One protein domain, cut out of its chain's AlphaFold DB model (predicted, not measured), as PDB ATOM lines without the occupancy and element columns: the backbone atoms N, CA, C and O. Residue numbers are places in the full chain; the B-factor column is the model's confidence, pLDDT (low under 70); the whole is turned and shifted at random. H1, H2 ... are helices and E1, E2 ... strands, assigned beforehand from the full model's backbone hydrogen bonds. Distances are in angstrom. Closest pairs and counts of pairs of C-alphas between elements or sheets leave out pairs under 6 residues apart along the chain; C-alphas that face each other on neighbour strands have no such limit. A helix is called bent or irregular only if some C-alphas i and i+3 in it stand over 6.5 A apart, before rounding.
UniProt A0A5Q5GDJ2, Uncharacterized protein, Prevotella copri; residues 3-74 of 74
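What this domain is: This is residues 3 to 74 of the 74 residues of an uncharacterized protein of Prevotella copri (UniProt A0A5Q5GDJ2). A long, bent two-stranded ribbon, E4 and E5, is crossed on one face by a small three-stranded sheet, E1 E2 E3, making a sandwich only partly face to face. H1 lies off to one side, its residues 30 to 34 near the ribbon, and the ribbon's far tip, residues 54 to 59, sticks out. The printed part has 72 residues, with one named helix and five named strands in the order E1 E2 E3 H1 E4 E5; both sheets are antiparallel, the small one in the order E1 - E2 - E3, and the class is mixed. The whole is loose, with a radius of gyration of the C-alphas of 14.2 A, and elongated, spanning 46 by 29 by 19 A.

Where its parts are: E4, residues 39 to 51, is 28.5 A long from C-alpha 39 at (202.405, 205.066, 180.978), and E5, residues 63 to 73, is 30.7 A long, ending with C-alpha 73 at (203.684, 209.216, 177.457). E1 is residues 3 to 6, from C-alpha 3 at (189.974, 201.959, 173.842), E2 residues 9 to 11, and E3 residues 18 to 21. H1, residues 24 to 34, is 15.2 A long.

How they stand to each other: E4 and E5 are a hairpin, with N 46 and O 67 2.8 A apart, within hydrogen-bond range; E4 bends by 77 degrees at residue 42. E1 E2 E3 is a meander, each strand the antiparallel neighbour of the one before, with N 11 and O 4 at 2.9 A and N 10 and O 20 at 2.8 A. Its strands stand at 82 degrees to those of the sheet E4 E5. The closest C-alphas of E1 and E4, Leu 3 and Ala 43, are 5.0 A apart; those of E3 and E5, Ala 20 and Val 66, 6.8 A. H1 is not on the sheet E1 E2 E3, and H1 and E5 are near each other, with 6 pairs of C-alphas within 10 A. In H1 every O i to N i+4 pair is within hydrogen-bond range.

The domain as a whole: The C-alphas farthest apart, Arg 58 and Lys 74, are 45.9 A apart. The printed part has no cut. E4 to E5 is a long link of 11 residues, of which 54 to 59 stand free. The mean pLDDT of the printed part is 91.7, and no printed residue is under 70.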
ATOM      1  N   LEU A   3     190.113 202.831 172.682       87.44
ATOM      2  CA  LEU A   3     189.974 201.959 173.842       87.44
ATOM      3  C   LEU A   3     190.606 202.619 175.061       87.44
ATOM      4  O   LEU A   3     191.622 203.309 174.940       87.44
ATOM      5  N   THR A   4     190.028 202.352 176.226       91.00
ATOM      6  CA  THR A   4     190.679 202.631 177.505       91.00
ATOM      7  C   THR A   4     191.598 201.470 177.885       91.00
ATOM      8  O   THR A   4     191.420 200.337 177.428       91.00
ATOM      9  N   TYR A   5     192.617 201.769 178.687       91.19
ATOM     10  CA  TYR A   5     193.585 200.800 179.192       91.19
ATOM     11  C   TYR A   5     193.672 200.913 180.713       91.19
ATOM     12  O   TYR A   5     193.858 202.013 181.232       91.19
ATOM     13  N   HIS A   6     193.574 199.784 181.411       91.50
ATOM     14  CA  HIS A   6     193.887 199.665 182.837       91.50
ATOM     15  C   HIS A   6     194.284 198.221 183.142       91.50
ATOM     16  O   HIS A   6     193.847 197.319 182.440       91.50
ATOM     17  N   ASP A   7     195.133 197.992 184.145       90.56
ATOM     18  CA  ASP A   7     195.480 196.648 184.653       90.56
ATOM     19  C   ASP A   7     195.843 195.610 183.573       90.56
ATOM     20  O   ASP A   7     195.560 194.413 183.679       90.56
ATOM     21  N   HIS A   8     196.497 196.069 182.503       92.19
ATOM     22  CA  HIS A   8     196.836 195.267 181.326       92.19
ATOM     23  C   HIS A   8     195.636 194.722 180.524       92.19
ATOM     24  O   HIS A   8     195.799 193.789 179.728       92.19
ATOM     25  N   CYS A   9     194.460 195.309 180.702       93.25
ATOM     26  CA  CYS A   9     193.234 195.084 179.954       93.25
ATOM     27  C   CYS A   9     192.946 196.245 178.995       93.25
ATOM     28  O   CYS A   9     193.336 197.396 179.208       93.25
ATOM     29  N   LEU A  10     192.277 195.905 177.899       92.69
ATOM     30  CA  LEU A  10     191.743 196.826 176.909       92.69
ATOM     31  C   LEU A  10     190.227 196.852 177.035       92.69
ATOM     32  O   LEU A  10     189.585 195.801 176.947       92.69
ATOM     33  N   CYS A  11     189.670 198.048 177.190       92.44
ATOM     34  CA  CYS A  11     188.286 198.210 177.608       92.44
ATOM     35  C   CYS A  11     187.520 199.137 176.668       92.44
ATOM     36  O   CYS A  11     188.065 200.071 176.066       92.44
ATOM     37  N   LEU A  12     186.228 198.853 176.525       89.50
ATOM     38  CA  LEU A  12     185.294 199.712 175.809       89.50
ATOM     39  C   LEU A  12     184.983 200.947 176.664       89.50
ATOM     40  O   LEU A  12     184.406 200.784 177.739       89.50
ATOM     41  N   PRO A  13     185.261 202.176 176.195       86.62
ATOM     42  CA  PRO A  13     185.010 203.376 176.994       86.62
ATOM     43  C   PRO A  13     183.529 203.558 177.359       86.62
ATOM     44  O   PRO A  13     183.211 204.070 178.424       86.62
ATOM     45  N   SER A  14     182.618 203.123 176.483       86.69
ATOM     46  CA  SER A  14     181.170 203.301 176.646       86.69
ATOM     47  C   SER A  14     180.553 202.414 177.725       86.69
ATOM     48  O   SER A  14     179.517 202.765 178.277       86.69
ATOM     49  N   THR A  15     181.140 201.246 177.991       88.62
ATOM     50  CA  THR A  15     180.593 200.258 178.936       88.62
ATOM     51  C   THR A  15     181.539 199.944 180.086       88.62
ATOM     52  O   THR A  15     181.135 199.266 181.023       88.62
ATOM     53  N   GLY A  16     182.803 200.375 180.005       87.56
ATOM     54  CA  GLY A  16     183.865 199.969 180.925       87.56
ATOM     55  C   GLY A  16     184.218 198.483 180.835       87.56
ATOM     56  O   GLY A  16     184.944 197.981 181.680       87.56
ATOM     57  N   ARG A  17     183.689 197.754 179.843       91.25
ATOM     58  CA  ARG A  17     183.867 196.306 179.747       91.25
ATOM     59  C   ARG A  17     185.224 195.967 179.145       91.25
ATOM     60  O   ARG A  17     185.525 196.411 178.034       91.25
ATOM     61  N   ASP A  18     185.956 195.096 179.823       93.12
ATOM     62  CA  ASP A  18     187.161 194.457 179.306       93.12
ATOM     63  C   ASP A  18     186.815 193.589 178.093       93.12
ATOM     64  O   ASP A  18     185.936 192.722 178.146       93.12
ATOM     65  N   ILE A  19     187.510 193.826 176.983       90.75
ATOM     66  CA  ILE A  19     187.320 193.084 175.730       90.75
ATOM     67  C   ILE A  19     188.556 192.291 175.314       90.75
ATOM     68  O   ILE A  19     188.453 191.391 174.484       90.75
ATOM     69  N   ALA A  20     189.724 192.622 175.861       92.12
ATOM     70  CA  ALA A  20     190.953 191.882 175.632       92.12
ATOM     71  C   ALA A  20     191.934 192.101 176.783       92.12
ATOM     72  O   ALA A  20     191.949 193.159 177.408       92.12
ATOM     73  N   GLN A  21     192.803 191.120 177.002       94.06
ATOM     74  CA  GLN A  21     193.910 191.220 177.943       94.06
ATOM     75  C   GLN A  21     195.236 191.138 177.188       94.06
ATOM     76  O   GLN A  21     195.378 190.379 176.225       94.06
ATOM     77  N   LEU A  22     196.224 191.916 177.625       93.50
ATOM     78  CA  LEU A  22     197.567 191.842 177.070       93.50
ATOM     79  C   LEU A  22     198.209 190.487 177.377       93.50
ATOM     80  O   LEU A  22     198.084 189.948 178.477       93.50
ATOM     81  N   SER A  23     198.961 189.964 176.412       92.38
ATOM     82  CA  SER A  23     199.756 188.753 176.613       92.38
ATOM     83  C   SER A  23     200.844 188.971 177.666       92.38
ATOM     84  O   SER A  23     201.330 190.090 177.843       92.38
ATOM     85  N   ILE A  24     201.287 187.890 178.317       93.31
ATOM     86  CA  ILE A  24     202.362 187.919 179.329       93.31
ATOM     87  C   ILE A  24     203.591 188.673 178.800       93.31
ATOM     88  O   ILE A  24     204.062 189.621 179.422       93.31
ATOM     89  N   LYS A  25     204.026 188.347 177.578       94.06
ATOM     90  CA  LYS A  25     205.159 189.004 176.910       94.06
ATOM     91  C   LYS A  25     204.959 190.514 176.725       94.06
ATOM     92  O   LYS A  25     205.920 191.279 176.795       94.06
ATOM     93  N   MET A  26     203.731 190.962 176.455       94.06
ATOM     94  CA  MET A  26     203.440 192.392 176.333       94.06
ATOM     95  C   MET A  26     203.426 193.078 177.703       94.06
ATOM     96  O   MET A  26     203.976 194.171 177.816       94.06
ATOM     97  N   LYS A  27     202.881 192.432 178.744       95.00
ATOM     98  CA  LYS A  27     202.924 192.946 180.126       95.00
ATOM     99  C   LYS A  27     204.365 193.167 180.588       95.00
ATOM    100  O   LYS A  27     204.698 194.250 181.053       95.00
ATOM    101  N   GLU A  28     205.249 192.199 180.352       96.12
ATOM    102  CA  GLU A  28     206.682 192.329 180.652       96.12
ATOM    103  C   GLU A  28     207.341 193.491 179.897       96.12
ATOM    104  O   GLU A  28     208.160 194.229 180.452       96.12
ATOM    105  N   LYS A  29     206.998 193.667 178.614       95.44
ATOM    106  CA  LYS A  29     207.516 194.776 177.808       95.44
ATOM    107  C   LYS A  29     207.046 196.121 178.356       95.44
ATOM    108  O   LYS A  29     207.867 197.031 178.446       95.44
ATOM    109  N   LEU A  30     205.768 196.244 178.714       95.12
ATOM    110  CA  LEU A  30     205.220 197.465 179.306       95.12
ATOM    111  C   LEU A  30     205.835 197.758 180.672       95.12
ATOM    112  O   LEU A  30     206.252 198.890 180.885       95.12
ATOM    113  N   GLY A  31     206.030 196.754 181.529       95.06
ATOM    114  CA  GLY A  31     206.687 196.943 182.826       95.06
ATOM    115  C   GLY A  31     208.083 197.569 182.699       95.06
ATOM    116  O   GLY A  31     208.447 198.466 183.453       95.06
ATOM    117  N   LYS A  32     208.857 197.193 181.669       96.81
ATOM    118  CA  LYS A  32     210.166 197.824 181.385       96.81
ATOM    119  C   LYS A  32     210.063 199.301 180.990       96.81
ATOM    120  O   LYS A  32     211.023 200.043 181.188       96.81
ATOM    121  N   TRP A  33     208.954 199.717 180.385       96.25
ATOM    122  CA  TRP A  33     208.693 201.113 180.023       96.25
ATOM    123  C   TRP A  33     208.129 201.911 181.199       96.25
ATOM    124  O   TRP A  33     208.556 203.046 181.406       96.25
ATOM    125  N   GLU A  34     207.277 201.297 182.016       95.00
ATOM    126  CA  GLU A  34     206.769 201.877 183.265       95.00
ATOM    127  C   GLU A  34     207.903 202.189 184.244       95.00
ATOM    128  O   GLU A  34     207.946 203.284 184.799       95.00
ATOM    129  N   LEU A  35     208.910 201.312 184.355       96.56
ATOM    130  CA  LEU A  35     210.132 201.588 185.130       96.56
ATOM    131  C   LEU A  35     210.919 202.811 184.626       96.56
ATOM    132  O   LEU A  35     211.693 203.402 185.374       96.56
ATOM    133  N   LYS A  36     210.733 203.207 183.361       97.12
ATOM    134  CA  LYS A  36     211.326 204.421 182.773       97.12
ATOM    135  C   LYS A  36     210.413 205.650 182.899       97.12
ATOM    136  O   LYS A  36     210.769 206.720 182.399       97.12
ATOM    137  N   GLY A  37     209.258 205.498 183.546       96.69
ATOM    138  CA  GLY A  37     208.245 206.529 183.761       96.69
ATOM    139  C   GLY A  37     207.136 206.573 182.710       96.69
ATOM    140  O   GLY A  37     206.223 207.369 182.861       96.69
ATOM    141  N   TYR A  38     207.175 205.740 181.667       97.00
ATOM    142  CA  TYR A  38     206.162 205.790 180.612       97.00
ATOM    143  C   TYR A  38     204.887 205.050 181.014       97.00
ATOM    144  O   TYR A  38     204.947 203.905 181.457       97.00
ATOM    145  N   LYS A  39     203.730 205.656 180.761       94.19
ATOM    146  CA  LYS A  39     202.405 205.066 180.978       94.19
ATOM    147  C   LYS A  39     201.626 205.026 179.674       94.19
ATOM    148  O   LYS A  39     201.779 205.896 178.822       94.19
ATOM    149  N   VAL A  40     200.785 204.009 179.514       93.81
ATOM    150  CA  VAL A  40     199.859 203.931 178.379       93.81
ATOM    151  C   VAL A  40     198.768 204.986 178.562       93.81
ATOM    152  O   VAL A  40     198.083 204.981 179.581       93.81
ATOM    153  N   THR A  41     198.603 205.870 177.579       92.81
ATOM    154  CA  THR A  41     197.600 206.952 177.601       92.81
ATOM    155  C   THR A  41     196.435 206.689 176.659       92.81
ATOM    156  O   THR A  41     195.307 207.090 176.937       92.81
ATOM    157  N   ALA A  42     196.676 205.966 175.566       90.62
ATOM    158  CA  ALA A  42     195.630 205.584 174.631       90.62
ATOM    159  C   ALA A  42     195.905 204.218 174.004       90.62
ATOM    160  O   ALA A  42     197.053 203.822 173.791       90.62
ATOM    161  N   ALA A  43     194.831 203.519 173.648       92.25
ATOM    162  CA  ALA A  43     194.894 202.292 172.877       92.25
ATOM    163  C   ALA A  43     193.941 202.362 171.680       92.25
ATOM    164  O   ALA A  43     192.830 202.893 171.764       92.25
ATOM    165  N   ARG A  44     194.366 201.810 170.542       90.19
ATOM    166  CA  ARG A  44     193.552 201.751 169.323       90.19
ATOM    167  C   ARG A  44     193.648 200.376 168.686       90.19
ATOM    168  O   ARG A  44     194.736 199.922 168.353       90.19
ATOM    169  N   ILE A  45     192.503 199.746 168.439       90.19
ATOM    170  CA  ILE A  45     192.451 198.500 167.662       90.19
ATOM    171  C   ILE A  45     192.829 198.794 166.210       90.19
ATOM    172  O   ILE A  45     192.223 199.674 165.592       90.19
ATOM    173  N   ARG A  46     193.785 198.032 165.669       89.75
ATOM    174  CA  ARG A  46     194.054 197.962 164.227       89.75
ATOM    175  C   ARG A  46     193.264 196.834 163.581       89.75
ATOM    176  O   ARG A  46     192.512 197.078 162.647       89.75
ATOM    177  N   PHE A  47     193.409 195.621 164.112       90.44
ATOM    178  CA  PHE A  47     192.769 194.423 163.575       90.44
ATOM    179  C   PHE A  47     192.303 193.505 164.697       90.44
ATOM    180  O   PHE A  47     192.878 193.491 165.788       90.44
ATOM    181  N   ILE A  48     191.283 192.711 164.396       91.44
ATOM    182  CA  ILE A  48     190.873 191.563 165.197       91.44
ATOM    183  C   ILE A  48     191.062 190.353 164.296       91.44
ATOM    184  O   ILE A  48     190.560 190.342 163.173       91.44
ATOM    185  N   VAL A  49     191.825 189.374 164.765       91.69
ATOM    186  CA  VAL A  49     192.106 188.155 164.005       91.69
ATOM    187  C   VAL A  49     191.511 186.961 164.727       91.69
ATOM    188  O   VAL A  49     191.633 186.846 165.945       91.69
ATOM    189  N   ALA A  50     190.871 186.074 163.973       93.19
ATOM    190  CA  ALA A  50     190.557 184.749 164.468       93.19
ATOM    191  C   ALA A  50     191.849 183.930 164.460       93.19
ATOM    192  O   ALA A  50     192.550 183.859 163.448       93.19
ATOM    193  N   TRP A  51     192.213 183.380 165.610       90.25
ATOM    194  CA  TRP A  51     193.442 182.628 165.782       90.25
ATOM    195  C   TRP A  51     193.155 181.278 166.412       90.25
ATOM    196  O   TRP A  51     192.399 181.157 167.374       90.25
ATOM    197  N   LYS A  52     193.819 180.262 165.881       90.31
ATOM    198  CA  LYS A  52     193.805 178.899 166.380       90.31
ATOM    199  C   LYS A  52     195.210 178.336 166.214       90.31
ATOM    200  O   LYS A  52     195.883 178.642 165.225       90.31
ATOM    201  N   SER A  53     195.670 177.550 167.186       85.69
ATOM    202  CA  SER A  53     196.958 176.869 167.052       85.69
ATOM    203  C   SER A  53     196.928 175.942 165.836       85.69
ATOM    204  O   SER A  53     195.902 175.325 165.548       85.69
ATOM    205  N   LYS A  54     198.055 175.809 165.131       86.50
ATOM    206  CA  LYS A  54     198.161 174.855 164.013       86.50
ATOM    207  C   LYS A  54     197.936 173.413 164.471       86.50
ATOM    208  O   LYS A  54     197.420 172.613 163.702       86.50
ATOM    209  N   ASP A  55     198.275 173.134 165.725       90.31
ATOM    210  CA  ASP A  55     198.164 171.816 166.350       90.31
ATOM    211  C   ASP A  55     196.849 171.639 167.135       90.31
ATOM    212  O   ASP A  55     196.657 170.629 167.807       90.31
ATOM    213  N   ALA A  56     195.941 172.624 167.091       87.56
ATOM    214  CA  ALA A  56     194.670 172.556 167.806       87.56
ATOM    215  C   ALA A  56     193.743 171.478 167.206       87.56
ATOM    216  O   ALA A  56     193.621 171.397 165.976       87.56
ATOM    217  N   PRO A  57     193.014 170.698 168.031       90.06
ATOM    218  CA  PRO A  57     192.004 169.755 167.560       90.06
ATOM    219  C   PRO A  57     190.981 170.413 166.633       90.06
ATOM    220  O   PRO A  57     190.669 171.601 166.755       90.06
ATOM    221  N   ARG A  58     190.397 169.635 165.715       80.31
ATOM    222  CA  ARG A  58     189.456 170.146 164.703       80.31
ATOM    223  C   ARG A  58     188.281 170.914 165.321       80.31
ATOM    224  O   ARG A  58     187.915 171.957 164.787       80.31
ATOM    225  N   ASP A  59     187.809 170.472 166.481       88.44
ATOM    226  CA  ASP A  59     186.640 171.030 167.171       88.44
ATOM    227  C   ASP A  59     186.963 172.204 168.114       88.44
ATOM    228  O   ASP A  59     186.055 172.830 168.660       88.44
ATOM    229  N   GLU A  60     188.246 172.539 168.311       88.81
ATOM    230  CA  GLU A  60     188.622 173.693 169.132       88.81
ATOM    231  C   GLU A  60     188.187 174.997 168.449       88.81
ATOM    232  O   GLU A  60     188.452 175.215 167.260       88.81
ATOM    233  N   LYS A  61     187.505 175.866 169.198       88.00
ATOM    234  CA  LYS A  61     187.031 177.157 168.694       88.00
ATOM    235  C   LYS A  61     188.198 178.121 168.513       88.00
ATOM    236  O   LYS A  61     189.125 178.158 169.316       88.00
ATOM    237  N   GLU A  62     188.118 178.941 167.475       89.38
ATOM    238  CA  GLU A  62     189.069 180.027 167.264       89.38
ATOM    239  C   GLU A  62     188.936 181.068 168.384       89.38
ATOM    240  O   GLU A  62     187.836 181.405 168.828       89.38
ATOM    241  N   SER A  63     190.071 181.591 168.834       89.69
ATOM    242  CA  SER A  63     190.142 182.715 169.761       89.69
ATOM    243  C   SER A  63     190.267 184.019 168.985       89.69
ATOM    244  O   SER A  63     191.058 184.122 168.049       89.69
ATOM    245  N   ALA A  64     189.529 185.051 169.389       92.00
ATOM    246  CA  ALA A  64     189.713 186.388 168.839       92.00
ATOM    247  C   ALA A  64     190.930 187.060 169.494       92.00
ATOM    248  O   ALA A  64     190.959 187.261 170.708       92.00
ATOM    249  N   ILE A  65     191.926 187.434 168.694       91.94
ATOM    250  CA  ILE A  65     193.103 188.182 169.147       91.94
ATOM    251  C   ILE A  65     193.013 189.615 168.633       91.94
ATOM    252  O   ILE A  65     192.864 189.863 167.436       91.94
ATOM    253  N   VAL A  66     193.145 190.572 169.549       91.12
ATOM    254  CA  VAL A  66     193.154 192.002 169.233       91.12
ATOM    255  C   VAL A  66     194.588 192.470 168.990       91.12
ATOM    256  O   VAL A  66     195.444 192.382 169.870       91.12
ATOM    257  N   LEU A  67     194.844 193.019 167.804       91.75
ATOM    258  CA  LEU A  67     196.085 193.715 167.474       91.75
ATOM    259  C   LEU A  67     195.872 195.218 167.655       91.75
ATOM    260  O   LEU A  67     195.213 195.864 166.837       91.75
ATOM    261  N   ALA A  68     196.428 195.769 168.732       91.75
ATOM    262  CA  ALA A  68     196.273 197.172 169.098       91.75
ATOM    263  C   ALA A  68     197.584 197.964 168.981       91.75
ATOM    264  O   ALA A  68     198.675 197.431 169.192       91.75
ATOM    265  N   ASP A  69     197.449 199.250 168.671       92.25
ATOM    266  CA  ASP A  69     198.477 200.261 168.898       92.25
ATOM    267  C   ASP A  69     198.294 200.840 170.300       92.25
ATOM    268  O   ASP A  69     197.175 201.196 170.677       92.25
ATOM    269  N   LEU A  70     199.390 200.947 171.051       93.44
ATOM    270  CA  LEU A  70     199.431 201.623 172.344       93.44
ATOM    271  C   LEU A  70     200.226 202.918 172.193       93.44
ATOM    272  O   LEU A  70     201.341 202.901 171.669       93.44
ATOM    273  N   VAL A  71     199.652 204.019 172.662       93.25
ATOM    274  CA  VAL A  71     200.335 205.305 172.813       93.25
ATOM    275  C   VAL A  71     200.808 205.403 174.255       93.25
ATOM    276  O   VAL A  71     200.056 205.077 175.177       93.25
ATOM    277  N   MET A  72     202.067 205.799 174.442       94.19
ATOM    278  CA  MET A  72     202.672 205.950 175.758       94.19
ATOM    279  C   MET A  72     203.309 207.323 175.903       94.19
ATOM    280  O   MET A  72     203.994 207.790 174.993       94.19
ATOM    281  N   GLU A  73     203.133 207.915 177.075       94.69
ATOM    282  CA  GLU A  73     203.684 209.216 177.457       94.69
ATOM    283  C   GLU A  73     204.383 209.085 178.813       94.69
ATOM    284  O   GLU A  73     204.098 208.152 179.566       94.69
ATOM    285  N   LYS A  74     205.346 209.963 179.088       90.75
ATOM    286  CA  LYS A  74     206.144 209.959 180.319       90.75
ATOM    287  C   LYS A  74     205.574 210.932 181.343       90.75
ATOM    288  O   LYS A  74     205.180 212.034 180.912       90.75
TER     289      LYS A  74